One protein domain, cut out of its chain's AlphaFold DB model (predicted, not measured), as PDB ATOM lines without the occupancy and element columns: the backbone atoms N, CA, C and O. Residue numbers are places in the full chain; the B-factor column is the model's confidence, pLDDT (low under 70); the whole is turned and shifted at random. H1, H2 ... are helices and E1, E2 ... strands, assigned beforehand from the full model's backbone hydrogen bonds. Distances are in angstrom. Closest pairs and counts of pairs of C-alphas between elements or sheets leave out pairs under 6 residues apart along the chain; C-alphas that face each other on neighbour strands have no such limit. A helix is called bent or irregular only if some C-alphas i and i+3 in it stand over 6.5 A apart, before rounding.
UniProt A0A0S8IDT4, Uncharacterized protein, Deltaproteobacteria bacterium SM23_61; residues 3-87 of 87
ATOM      1  N   LYS A   3      35.539 -34.175   6.166       91.94
ATOM      2  CA  LYS A   3      35.721 -35.547   5.695       91.94
ATOM      3  C   LYS A   3      36.748 -36.248   6.568       91.94
ATOM      4  O   LYS A   3      37.841 -35.730   6.766       91.94
ATOM      5  N   TRP A   4      36.409 -37.438   7.041       93.88
ATOM      6  CA  TRP A   4      37.283 -38.297   7.826       93.88
ATOM      7  C   TRP A   4      37.428 -39.659   7.148       93.88
ATOM      8  O   TRP A   4      36.495 -40.159   6.520       93.88
ATOM      9  N   LYS A   5      38.615 -40.254   7.251       95.69
ATOM     10  CA  LYS A   5      38.894 -41.616   6.797       95.69
ATOM     11  C   LYS A   5      39.509 -42.382   7.953       95.69
ATOM     12  O   LYS A   5      40.402 -41.860   8.614       95.69
ATOM     13  N   GLY A   6      39.080 -43.619   8.148       94.44
ATOM     14  CA  GLY A   6      39.647 -44.476   9.178       94.44
ATOM     15  C   GLY A   6      39.000 -45.847   9.202       94.44
ATOM     16  O   GLY A   6      38.326 -46.240   8.251       94.44
ATOM     17  N   ILE A   7      39.233 -46.578  10.289       94.19
ATOM     18  CA  ILE A   7      38.704 -47.927  10.479       94.19
ATOM     19  C   ILE A   7      37.532 -47.874  11.461       94.19
ATOM     20  O   ILE A   7      37.689 -47.451  12.611       94.19
ATOM     21  N   MET A   8      36.363 -48.306  10.996       92.25
ATOM     22  CA  MET A   8      35.191 -48.576  11.820       92.25
ATOM     23  C   MET A   8      35.294 -49.995  12.376       92.25
ATOM     24  O   MET A   8      35.468 -50.945  11.614       92.25
ATOM     25  N   ILE A   9      35.176 -50.130  13.693       91.38
ATOM     26  CA  ILE A   9      35.326 -51.396  14.412       91.38
ATOM     27  C   ILE A   9      34.037 -51.705  15.166       91.38
ATOM     28  O   ILE A   9      33.575 -50.869  15.942       91.38
ATOM     29  N   SER A  10      33.481 -52.903  14.969       87.38
ATOM     30  CA  SER A  10      32.340 -53.431  15.731       87.38
ATOM     31  C   SER A  10      32.581 -54.901  16.075       87.38
ATOM     32  O   SER A  10      32.565 -55.769  15.200       87.38
ATOM     33  N   GLY A  11      32.869 -55.192  17.347       85.38
ATOM     34  CA  GLY A  11      33.319 -56.523  17.762       85.38
ATOM     35  C   GLY A  11      34.593 -56.937  17.015       85.38
ATOM     36  O   GLY A  11      35.623 -56.287  17.153       85.38
ATOM     37  N   PHE A  12      34.509 -57.998  16.207       82.19
ATOM     38  CA  PHE A  12      35.617 -58.513  15.383       82.19
ATOM     39  C   PHE A  12      35.659 -57.935  13.956       82.19
ATOM     40  O   PHE A  12      36.517 -58.308  13.148       82.19
ATOM     41  N   LEU A  13      34.691 -57.084  13.602       83.06
ATOM     42  CA  LEU A  13      34.590 -56.491  12.274       83.06
ATOM     43  C   LEU A  13      35.407 -55.213  12.228       83.06
ATOM     44  O   LEU A  13      35.247 -54.344  13.077       83.06
ATOM     45  N   GLU A  14      36.225 -55.093  11.191       89.12
ATOM     46  CA  GLU A  14      37.030 -53.915  10.899       89.12
ATOM     47  C   GLU A  14      36.756 -53.516   9.453       89.12
ATOM     48  O   GLU A  14      36.934 -54.327   8.540       89.12
ATOM     49  N   ILE A  15      36.289 -52.286   9.247       89.25
ATOM     50  CA  ILE A  15      35.929 -51.769   7.927       89.25
ATOM     51  C   ILE A  15      36.631 -50.439   7.689       89.25
ATOM     52  O   ILE A  15      36.404 -49.488   8.440       89.25
ATOM     53  N   PRO A  16      37.419 -50.315   6.610       92.56
ATOM     54  CA  PRO A  16      37.844 -49.021   6.107       92.56
ATOM     55  C   PRO A  16      36.629 -48.205   5.657       92.56
ATOM     56  O   PRO A  16      35.902 -48.603   4.743       92.56
ATOM     57  N   VAL A  17      36.418 -47.053   6.287       93.19
ATOM     58  CA  VAL A  17      35.293 -46.161   5.999       93.19
ATOM     59  C   VAL A  17      35.758 -44.758   5.635       93.19
ATOM     60  O   VAL A  17      36.812 -44.275   6.055       93.19
ATOM     61  N   THR A  18      34.925 -44.082   4.855       94.69
ATOM     62  CA  THR A  18      34.987 -42.641   4.633       94.69
ATOM     63  C   THR A  18      33.721 -42.018   5.198       94.69
ATOM     64  O   THR A  18      32.624 -42.372   4.780       94.69
ATOM     65  N   VAL A  19      33.874 -41.073   6.120       92.88
ATOM     66  CA  VAL A  19      32.775 -40.340   6.752       92.88
ATOM     67  C   VAL A  19      32.781 -38.903   6.254       92.88
ATOM     68  O   VAL A  19      33.813 -38.234   6.274       92.88
ATOM     69  N   ASN A  20      31.622 -38.425   5.826       91.12
ATOM     70  CA  ASN A  20      31.354 -37.020   5.580       91.12
ATOM     71  C   ASN A  20      30.523 -36.482   6.746       91.12
ATOM     72  O   ASN A  20      29.591 -37.133   7.219       91.12
ATOM     73  N   TYR A  21      30.860 -35.289   7.215       86.25
ATOM     74  CA  TYR A  21      30.133 -34.658   8.306       86.25
ATOM     75  C   TYR A  21      29.950 -33.168   8.058       86.25
ATOM     76  O   TYR A  21      30.782 -32.496   7.435       86.25
ATOM     77  N   ASN A  22      28.848 -32.635   8.570       76.81
ATOM     78  CA  ASN A  22      28.612 -31.203   8.543       76.81
ATOM     79  C   ASN A  22      29.197 -30.550   9.803       76.81
ATOM     80  O   ASN A  22      29.151 -31.144  10.884       76.81
ATOM     81  N   PRO A  23      29.789 -29.345   9.685       64.62
ATOM     82  CA  PRO A  23      30.133 -28.560  10.862       64.62
ATOM     83  C   PRO A  23      28.862 -28.297  11.688       64.62
ATOM     84  O   PRO A  23      27.767 -28.265  11.123       64.62
ATOM     85  N   PRO A  24      28.978 -28.139  13.015       57.69
ATOM     86  CA  PRO A  24      27.825 -28.122  13.905       57.69
ATOM     87  C   PRO A  24      26.900 -26.932  13.614       57.69
ATOM     88  O   PRO A  24      27.160 -25.810  14.038       57.69
ATOM     89  N   SER A  25      25.780 -27.186  12.942       53.38
ATOM     90  CA  SER A  25      24.610 -26.312  12.946       53.38
ATOM     91  C   SER A  25      23.719 -26.747  14.109       53.38
ATOM     92  O   SER A  25      23.033 -27.755  14.007       53.38
ATOM     93  N   VAL A  26      23.823 -26.044  15.241       50.91
ATOM     94  CA  VAL A  26      22.934 -26.106  16.420       50.91
ATOM     95  C   VAL A  26      22.339 -27.499  16.726       50.91
ATOM     96  O   VAL A  26      21.267 -27.865  16.259       50.91
ATOM     97  N   GLY A  27      23.010 -28.258  17.597       53.47
ATOM     98  CA  GLY A  27      22.391 -29.357  18.356       53.47
ATOM     99  C   GLY A  27      22.562 -30.781  17.817       53.47
ATOM    100  O   GLY A  27      22.608 -31.705  18.629       53.47
ATOM    101  N   LEU A  28      22.754 -30.993  16.512       56.94
ATOM    102  CA  LEU A  28      22.976 -32.330  15.938       56.94
ATOM    103  C   LEU A  28      24.171 -32.308  14.976       56.94
ATOM    104  O   LEU A  28      24.130 -31.701  13.911       56.94
ATOM    105  N   ARG A  29      25.267 -32.973  15.367       66.75
ATOM    106  CA  ARG A  29      26.388 -33.258  14.462       66.75
ATOM    107  C   ARG A  29      25.961 -34.421  13.568       66.75
ATOM    108  O   ARG A  29      26.137 -35.574  13.942       66.75
ATOM    109  N   GLU A  30      25.349 -34.117  12.429       78.75
ATOM    110  CA  GLU A  30      25.031 -35.130  11.423       78.75
ATOM    111  C   GLU A  30      26.319 -35.625  10.755       78.75
ATOM    112  O   GLU A  30      27.135 -34.839  10.259       78.75
ATOM    113  N   TRP A  31      26.502 -36.945  10.750       89.94
ATOM    114  CA  TRP A  31      27.590 -37.615  10.051       89.94
ATOM    115  C   TRP A  31      27.074 -38.875   9.365       89.94
ATOM    116  O   TRP A  31      26.214 -39.593   9.879       89.94
ATOM    117  N   SER A  32      27.595 -39.136   8.177       92.00
ATOM    118  CA  SER A  32      27.274 -40.308   7.374       92.00
ATOM    119  C   SER A  32      28.531 -40.791   6.684       92.00
ATOM    120  O   SER A  32      29.488 -40.041   6.501       92.00
ATOM    121  N   GLY A  33      28.570 -42.056   6.314       91.81
ATOM    122  CA  GLY A  33      29.749 -42.592   5.671       91.81
ATOM    123  C   GLY A  33      29.452 -43.804   4.835       91.81
ATOM    124  O   GLY A  33      28.336 -44.318   4.807       91.81
ATOM    125  N   SER A  34      30.491 -44.237   4.146       92.50
ATOM    126  CA  SER A  34      30.476 -45.461   3.375       92.50
ATOM    127  C   SER A  34      31.733 -46.268   3.632       92.50
ATOM    128  O   SER A  34      32.784 -45.732   3.998       92.50
ATOM    129  N   GLY A  35      31.609 -47.578   3.479       89.56
ATOM    130  CA  GLY A  35      32.676 -48.537   3.709       89.56
ATOM    131  C   GLY A  35      32.639 -49.665   2.696       89.56
ATOM    132  O   GLY A  35      31.614 -49.923   2.063       89.56
ATOM    133  N   ILE A  36      33.778 -50.336   2.552       87.38
ATOM    134  CA  ILE A  36      33.903 -51.538   1.729       87.38
ATOM    135  C   ILE A  36      34.565 -52.605   2.585       87.38
ATOM    136  O   ILE A  36      35.603 -52.353   3.196       87.38
ATOM    137  N   THR A  37      33.980 -53.795   2.620       82.56
ATOM    138  CA  THR A  37      34.549 -54.945   3.322       82.56
ATOM    139  C   THR A  37      34.410 -56.216   2.497       82.56
ATOM    140  O   THR A  37      33.461 -56.383   1.737       82.56
ATOM    141  N   GLU A  38      35.377 -57.115   2.638       79.12
ATOM    142  CA  GLU A  38      35.319 -58.485   2.105       79.12
ATOM    143  C   GLU A  38      34.840 -59.479   3.176       79.12
ATOM    144  O   GLU A  38      34.558 -60.638   2.882       79.12
ATOM    145  N   LYS A  39      34.731 -59.031   4.435       72.94
ATOM    146  CA  LYS A  39      34.197 -59.836   5.534       72.94
ATOM    147  C   LYS A  39      32.677 -59.755   5.536       72.94
ATOM    148  O   LYS A  39      32.111 -58.667   5.425       72.94
ATOM    149  N   TYR A  40      32.033 -60.901   5.738       66.06
ATOM    150  CA  TYR A  40      30.589 -60.964   5.915       66.06
ATOM    151  C   TYR A  40      30.173 -60.111   7.119       66.06
ATOM    152  O   TYR A  40      30.627 -60.331   8.246       66.06
ATOM    153  N   TRP A  41      29.326 -59.119   6.862       68.19
ATOM    154  CA  TRP A  41      28.716 -58.298   7.896       68.19
ATOM    155  C   TRP A  41      27.454 -59.012   8.396       68.19
ATOM    156  O   TRP A  41      26.639 -59.408   7.566       68.19
ATOM    157  N   PRO A  42      27.264 -59.221   9.710       62.56
ATOM    158  CA  PRO A  42      26.092 -59.911  10.229       62.56
ATOM    159  C   PRO A  42      24.841 -59.067   9.953       62.56
ATOM    160  O   PRO A  42      24.581 -58.071  10.622       62.56
ATOM    161  N   MET A  43      24.066 -59.488   8.953       61.84
ATOM    162  CA  MET A  43      22.918 -58.773   8.370       61.84
ATOM    163  C   MET A  43      21.675 -58.731   9.277       61.84
ATOM    164  O   MET A  43      20.615 -58.260   8.879       61.84
ATOM    165  N   ASN A  44      21.783 -59.235  10.507       66.62
ATOM    166  CA  ASN A  44      20.633 -59.461  11.382       66.62
ATOM    167  C   ASN A  44      20.257 -58.214  12.200       66.62
ATOM    168  O   ASN A  44      19.268 -58.232  12.929       66.62
ATOM    169  N   GLN A  45      21.063 -57.151  12.134       68.81
ATOM    170  CA  GLN A  45      20.835 -55.898  12.846       68.81
ATOM    171  C   GLN A  45      21.080 -54.727  11.896       68.81
ATOM    172  O   GLN A  45      22.020 -54.738  11.114       68.81
ATOM    173  N   HIS A  46      20.229 -53.704  11.952       76.44
ATOM    174  CA  HIS A  46      20.420 -52.483  11.158       76.44
ATOM    175  C   HIS A  46      21.264 -51.437  11.888       76.44
ATOM    176  O   HIS A  46      21.763 -50.509  11.256       76.44
ATOM    177  N   GLN A  47      21.416 -51.581  13.206       88.06
ATOM    178  CA  GLN A  47      22.087 -50.639  14.089       88.06
ATOM    179  C   GLN A  47      23.252 -51.322  14.801       88.06
ATOM    180  O   GLN A  47      23.074 -52.385  15.388       88.06
ATOM    181  N   PHE A  48      24.420 -50.682  14.782       86.00
ATOM    182  CA  PHE A  48      25.652 -51.228  15.339       86.00
ATOM    183  C   PHE A  48      26.340 -50.217  16.236       86.00
ATOM    184  O   PHE A  48      26.475 -49.043  15.890       86.00
ATOM    185  N   GLU A  49      26.827 -50.702  17.371       91.06
ATOM    186  CA  GLU A  49      27.756 -49.948  18.193       91.06
ATOM    187  C   GLU A  49      29.177 -50.135  17.653       91.06
ATOM    188  O   GLU A  49      29.615 -51.264  17.399       91.06
ATOM    189  N   THR A  50      29.890 -49.029  17.446       92.00
ATOM    190  CA  THR A  50      31.237 -49.028  16.864       92.00
ATOM    191  C   THR A  50      32.177 -48.099  17.627       92.00
ATOM    192  O   THR A  50      31.744 -47.246  18.403       92.00
ATOM    193  N   ASN A  51      33.479 -48.202  17.354       94.38
ATOM    194  CA  ASN A  51      34.487 -47.275  17.882       94.38
ATOM    195  C   ASN A  51      34.270 -45.802  17.469       94.38
ATOM    196  O   ASN A  51      34.758 -44.909  18.160       94.38
ATOM    197  N   ILE A  52      33.550 -45.538  16.371       93.88
ATOM    198  CA  ILE A  52      33.241 -44.181  15.887       93.88
ATOM    199  C   ILE A  52      31.854 -43.685  16.310       93.88
ATOM    200  O   ILE A  52      31.503 -42.533  16.052       93.88
ATOM    201  N   GLY A  53      31.079 -44.520  17.004       92.75
ATOM    202  CA  GLY A  53      29.730 -44.221  17.472       92.75
ATOM    203  C   GLY A  53      28.711 -45.262  17.025       92.75
ATOM    204  O   GLY A  53      29.048 -46.295  16.446       92.75
ATOM    205  N   THR A  54      27.445 -44.982  17.295       92.12
ATOM    206  CA  THR A  54      26.349 -45.847  16.867       92.12
ATOM    207  C   THR A  54      26.014 -45.552  15.406       92.12
ATOM    208  O   THR A  54      25.717 -44.407  15.064       92.12
ATOM    209  N   VAL A  55      26.057 -46.563  14.541       91.00
ATOM    210  CA  VAL A  55      25.758 -46.429  13.107       91.00
ATOM    211  C   VAL A  55      24.508 -47.206  12.741       91.00
ATOM    212  O   VAL A  55      24.243 -48.266  13.299       91.00
ATOM    213  N   VAL A  56      23.757 -46.691  11.773       90.62
ATOM    214  CA  VAL A  56      22.669 -47.410  11.111       90.62
ATOM    215  C   VAL A  56      22.981 -47.551   9.636       90.62
ATOM    216  O   VAL A  56      23.215 -46.547   8.960       90.62
ATOM    217  N   ILE A  57      22.966 -48.787   9.144       88.50
ATOM    218  CA  ILE A  57      23.149 -49.089   7.724       88.50
ATOM    219  C   ILE A  57      21.887 -48.647   6.978       88.50
ATOM    220  O   ILE A  57      20.781 -49.071   7.312       88.50
ATOM    221  N   VAL A  58      22.051 -47.756   6.002       89.81
ATOM    222  CA  VAL A  58      20.953 -47.215   5.180       89.81
ATOM    223  C   VAL A  58      20.879 -47.865   3.809       89.81
ATOM    224  O   VAL A  58      19.800 -47.924   3.229       89.81
ATOM    225  N   ASN A  59      22.005 -48.345   3.293       87.31
ATOM    226  CA  ASN A  59      22.066 -49.032   2.016       87.31
ATOM    227  C   ASN A  59      23.206 -50.050   2.037       87.31
ATOM    228  O   ASN A  59      24.245 -49.823   2.659       87.31
ATOM    229  N   GLU A  60      23.009 -51.155   1.332       84.12
ATOM    230  CA  GLU A  60      24.017 -52.188   1.158       84.12
ATOM    231  C   GLU A  60      23.978 -52.744  -0.263       84.12
ATOM    232  O   GLU A  60      22.923 -52.873  -0.883       84.12
ATOM    233  N   ALA A  61      25.151 -53.073  -0.797       84.75
ATOM    234  CA  ALA A  61      25.264 -53.727  -2.089       84.75
ATOM    235  C   ALA A  61      26.399 -54.746  -2.069       84.75
ATOM    236  O   ALA A  61      27.537 -54.426  -1.721       84.75
ATOM    237  N   ILE A  62      26.105 -55.965  -2.514       82.06
ATOM    238  CA  ILE A  62      27.121 -56.979  -2.789       82.06
ATOM    239  C   ILE A  62      27.458 -56.873  -4.273       82.06
ATOM    240  O   ILE A  62      26.599 -57.098  -5.125       82.06
ATOM    241  N   ARG A  63      28.695 -56.490  -4.596       73.25
ATOM    242  CA  ARG A  63      29.177 -56.463  -5.986       73.25
ATOM    243  C   ARG A  63      30.171 -57.599  -6.218       73.25
ATOM    244  O   ARG A  63      30.767 -58.122  -5.277       73.25
ATOM    245  N   SER A  64      30.310 -57.991  -7.484       62.06
ATOM    246  CA  SER A  64      31.131 -59.113  -7.957       62.06
ATOM    247  C   SER A  64      32.488 -59.200  -7.246       62.06
ATOM    248  O   SER A  64      33.217 -58.212  -7.182       62.06
ATOM    249  N   GLY A  65      32.813 -60.391  -6.725       66.50
ATOM    250  CA  GLY A  65      34.030 -60.649  -5.942       66.50
ATOM    251  C   GLY A  65      33.857 -60.567  -4.419       66.50
ATOM    252  O   GLY A  65      34.816 -60.237  -3.732       66.50
ATOM    253  N   SER A  66      32.657 -60.839  -3.889       72.69
ATOM    254  CA  SER A  66      32.369 -60.884  -2.439       72.69
ATOM    255  C   SER A  66      32.643 -59.576  -1.684       72.69
ATOM    256  O   SER A  66      32.855 -59.584  -0.473       72.69
ATOM    257  N   ARG A  67      32.632 -58.433  -2.381       82.94
ATOM    258  CA  ARG A  67      32.789 -57.118  -1.753       82.94
ATOM    259  C   ARG A  67      31.435 -56.567  -1.345       82.94
ATOM    260  O   ARG A  67      30.556 -56.363  -2.186       82.94
ATOM    261  N   HIS A  68      31.315 -56.284  -0.059       85.38
ATOM    262  CA  HIS A  68      30.164 -55.655   0.558       85.38
ATOM    263  C   HIS A  68      30.420 -54.156   0.660       85.38
ATOM    264  O   HIS A  68      31.364 -53.710   1.313       85.38
ATOM    265  N   TYR A  69      29.570 -53.388  -0.006       87.56
ATOM    266  CA  TYR A  69      29.532 -51.938   0.067       87.56
ATOM    267  C   TYR A  69      28.431 -51.559   1.042       87.56
ATOM    268  O   TYR A  69      27.305 -52.036   0.899       87.56
ATOM    269  N   ILE A  70      28.758 -50.714   2.013       88.44
ATOM    270  CA  ILE A  70      27.801 -50.217   2.997       88.44
ATOM    271  C   ILE A  70      27.758 -48.698   2.941       88.44
ATOM    272  O   ILE A  70      28.805 -48.053   2.899       88.44
ATOM    273  N   ASP A  71      26.555 -48.143   3.003       91.38
ATOM    274  CA  ASP A  71      26.324 -46.749   3.350       91.38
ATOM    275  C   ASP A  71      25.630 -46.714   4.713       91.38
ATOM    276  O   ASP A  71      24.703 -47.484   4.985       91.38
ATOM    277  N   PHE A  72      26.066 -45.814   5.585       91.38
ATOM    278  CA  PHE A  72      25.556 -45.706   6.944       91.38
ATOM    279  C   PHE A  72      25.369 -44.253   7.373       91.38
ATOM    280  O   PHE A  72      26.017 -43.329   6.875       91.38
ATOM    281  N   LYS A  73      24.498 -44.057   8.360       92.31
ATOM    282  CA  LYS A  73      24.344 -42.801   9.097       92.31
ATOM    283  C   LYS A  73      24.717 -42.998  10.559       92.31
ATOM    284  O   LYS A  73      24.420 -44.038  11.141       92.31
ATOM    285  N   GLY A  74      25.341 -41.993  11.152       91.06
ATOM    286  CA  GLY A  74      25.559 -41.931  12.586       91.06
ATOM    287  C   GLY A  74      24.295 -41.552  13.345       91.06
ATOM    288  O   GLY A  74      23.537 -40.690  12.901       91.06
ATOM    289  N   ILE A  75      24.081 -42.163  14.508       87.44
ATOM    290  CA  ILE A  75      23.054 -41.753  15.466       87.44
ATOM    291  C   ILE A  75      23.734 -41.163  16.698       87.44
ATOM    292  O   ILE A  75      24.584 -41.790  17.327       87.44
ATOM    293  N   GLY A  76      23.314 -39.955  17.069       85.50
ATOM    294  CA  GLY A  76      23.836 -39.259  18.239       85.50
ATOM    295  C   GLY A  76      25.248 -38.712  18.031       85.50
ATOM    296  O   GLY A  76      25.651 -38.360  16.921       85.50
ATOM    297  N   LYS A  77      25.993 -38.578  19.132       86.94
ATOM    298  CA  LYS A  77      27.342 -38.002  19.111       86.94
ATOM    299  C   LYS A  77      28.355 -39.026  18.571       86.94
ATOM    300  O   LYS A  77      28.309 -40.179  19.008       86.94
ATOM    301  N   PRO A  78      29.282 -38.620  17.682       90.44
ATOM    302  CA  PRO A  78      30.393 -39.477  17.278       90.44
ATOM    303  C   PRO A  78      31.254 -39.841  18.498       90.44
ATOM    304  O   PRO A  78      31.244 -39.132  19.510       90.44
ATOM    305  N   LYS A  79      32.012 -40.934  18.396       92.56
ATOM    306  CA  LYS A  79      32.935 -41.421  19.435       92.56
ATOM    307  C   LYS A  79      34.356 -41.568  18.893       92.56
ATOM    308  O   LYS A  79      34.574 -41.560  17.679       92.56
ATOM    309  N   GLY A  80      35.307 -41.683  19.819       92.75
ATOM    310  CA  GLY A  80      36.706 -42.002  19.538       92.75
ATOM    311  C   GLY A  80      37.315 -41.133  18.428       92.75
ATOM    312  O   GLY A  80      37.131 -39.913  18.449       92.75
ATOM    313  N   PRO A  81      37.983 -41.735  17.428       92.50
ATOM    314  CA  PRO A  81      38.763 -40.986  16.444       92.50
ATOM    315  C   PRO A  81      37.908 -40.087  15.539       92.50
ATOM    316  O   PRO A  81      38.392 -39.073  15.037       92.50
ATOM    317  N   LEU A  82      36.627 -40.418  15.332       91.12
ATOM    318  CA  LEU A  82      35.725 -39.546  14.580       91.12
ATOM    319  C   LEU A  82      35.315 -38.323  15.411       91.12
ATOM    320  O   LEU A  82      35.226 -37.222  14.873       91.12
ATOM    321  N   ALA A  83      35.089 -38.492  16.717       90.69
ATOM    322  CA  ALA A  83      34.764 -37.377  17.604       90.69
ATOM    323  C   ALA A  83      35.907 -36.359  17.680       90.69
ATOM    324  O   ALA A  83      35.643 -35.163  17.608       90.69
ATOM    325  N   GLU A  84      37.149 -36.842  17.764       90.12
ATOM    326  CA  GLU A  84      38.367 -36.021  17.738       90.12
ATOM    327  C   GLU A  84      38.488 -35.237  16.426       90.12
ATOM    328  O   GLU A  84      38.736 -34.036  16.442       90.12
ATOM    329  N   ALA A  85      38.230 -35.886  15.285       86.88
ATOM    330  CA  ALA A  85      38.292 -35.243  13.974       86.88
ATOM    331  C   ALA A  85      37.164 -34.227  13.721       86.88
ATOM    332  O   ALA A  85      37.293 -33.375  12.842       86.88
ATOM    333  N   MET A  86      36.043 -34.348  14.435       85.88
ATOM    334  CA  MET A  86      34.920 -33.408  14.376       85.88
ATOM    335  C   MET A  86      35.002 -32.319  15.457       85.88
ATOM    336  O   MET A  86      34.136 -31.443  15.464       85.88
ATOM    337  N   GLY A  87      35.959 -32.440  16.389       76.19
ATOM    338  CA  GLY A  87      36.179 -31.622  17.587       76.19
ATOM    339  C   GLY A  87      36.125 -30.137  17.324       76.19
ATOM    340  O   GLY A  87      37.009 -29.645  16.594       76.19
TER     341      GLY A  87
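What this domain is: This is residues 3 to 87 of the 87 residues of an uncharacterized protein of Deltaproteobacteria bacterium SM23_61 (UniProt A0A0S8IDT4). One antiparallel sheet of six strands curls into a small, nearly closed barrel, whose edge strands E1 and E4 come together at Ser 10 and Thr 50. A short helix, H1, lies beside E1 near the start of E5, and the E2 to E3 link and the E5 to E6 turn reach towards opposite ends of the long axis. The printed part has 85 residues, mostly strand, with elements in the order E1, E2, E3, E4, E5, E6, H1; the sheet's order is E1, E2, E3, E6, E5, E4. It is compact, with a radius of gyration of the C-alphas of 12.6 A, yet elongated, spanning 41 by 22 by 20 A.

Where its parts are: E1, residues 3 to 10, begins at C-alpha 3 at (35.721, -35.547, 5.695), is 20.8 A long and bends by 60 degrees at residue 6. E2, residues 13 to 21, is 22.6 A long and bends by 63 degrees at residue 16. E3, residues 31 to 37, measures 19.9 A, and E4, residues 47 to 50, 9.7 A. E5, residues 53 to 63, is 26.5 A long and bends by 66 degrees at residue 58. E6, residues 67 to 75, is 25.0 A long. H1, residues 80 to 85, measures 8.9 A and ends at C-alpha 85 at (38.292, -35.243, 13.974).

How they stand to each other: E1, E2 and E3 form a meander, each strand the antiparallel neighbour of the one before, as do E4, E5 and E6. Across the neighbour strands E1 and E2, N 8 and O 15 are within hydrogen-bond range at 2.8 A, and across E2 and E3, N 18 and O 34 are within hydrogen-bond range at 2.8 A. E3 and E6 are antiparallel neighbours, with N 33 and O 72 within hydrogen-bond range at 2.9 A; E3, E4, E5 and E6 form a Greek key, four strands in a row of which three, E4, E5 and E6, are a meander and the first, E3, is the antiparallel neighbour of the fourth, E6. The hairpin of E5 and E6 has N 58 and O 71 at 2.9 A, and that of E4 and E5 has N 48 and O 55 at 2.8 A. The sheet is folded, bent back on itself: E1, E2 and E3 face E5 and E4, with E6 as the hinge. The closest C-alphas of E1 and E4, Ser 10 and Thr 50, are 4.7 A apart. H1 is on the sheet at a height of 7.8 A; its closest C-alpha pair with E1 is Trp 4 and Ala 85, 6.9 A. Every O i to N i+4 pair in H1 is within hydrogen-bond range.

The domain as a whole: The C-alphas farthest apart, of Val 26 and Gly 65, are 42.6 A apart. The printed part has no cut, and no link is long. Mean pLDDT of the printed part is 83.4; residues 23 to 29, 40 to 45 and 64 to 65 are under 70.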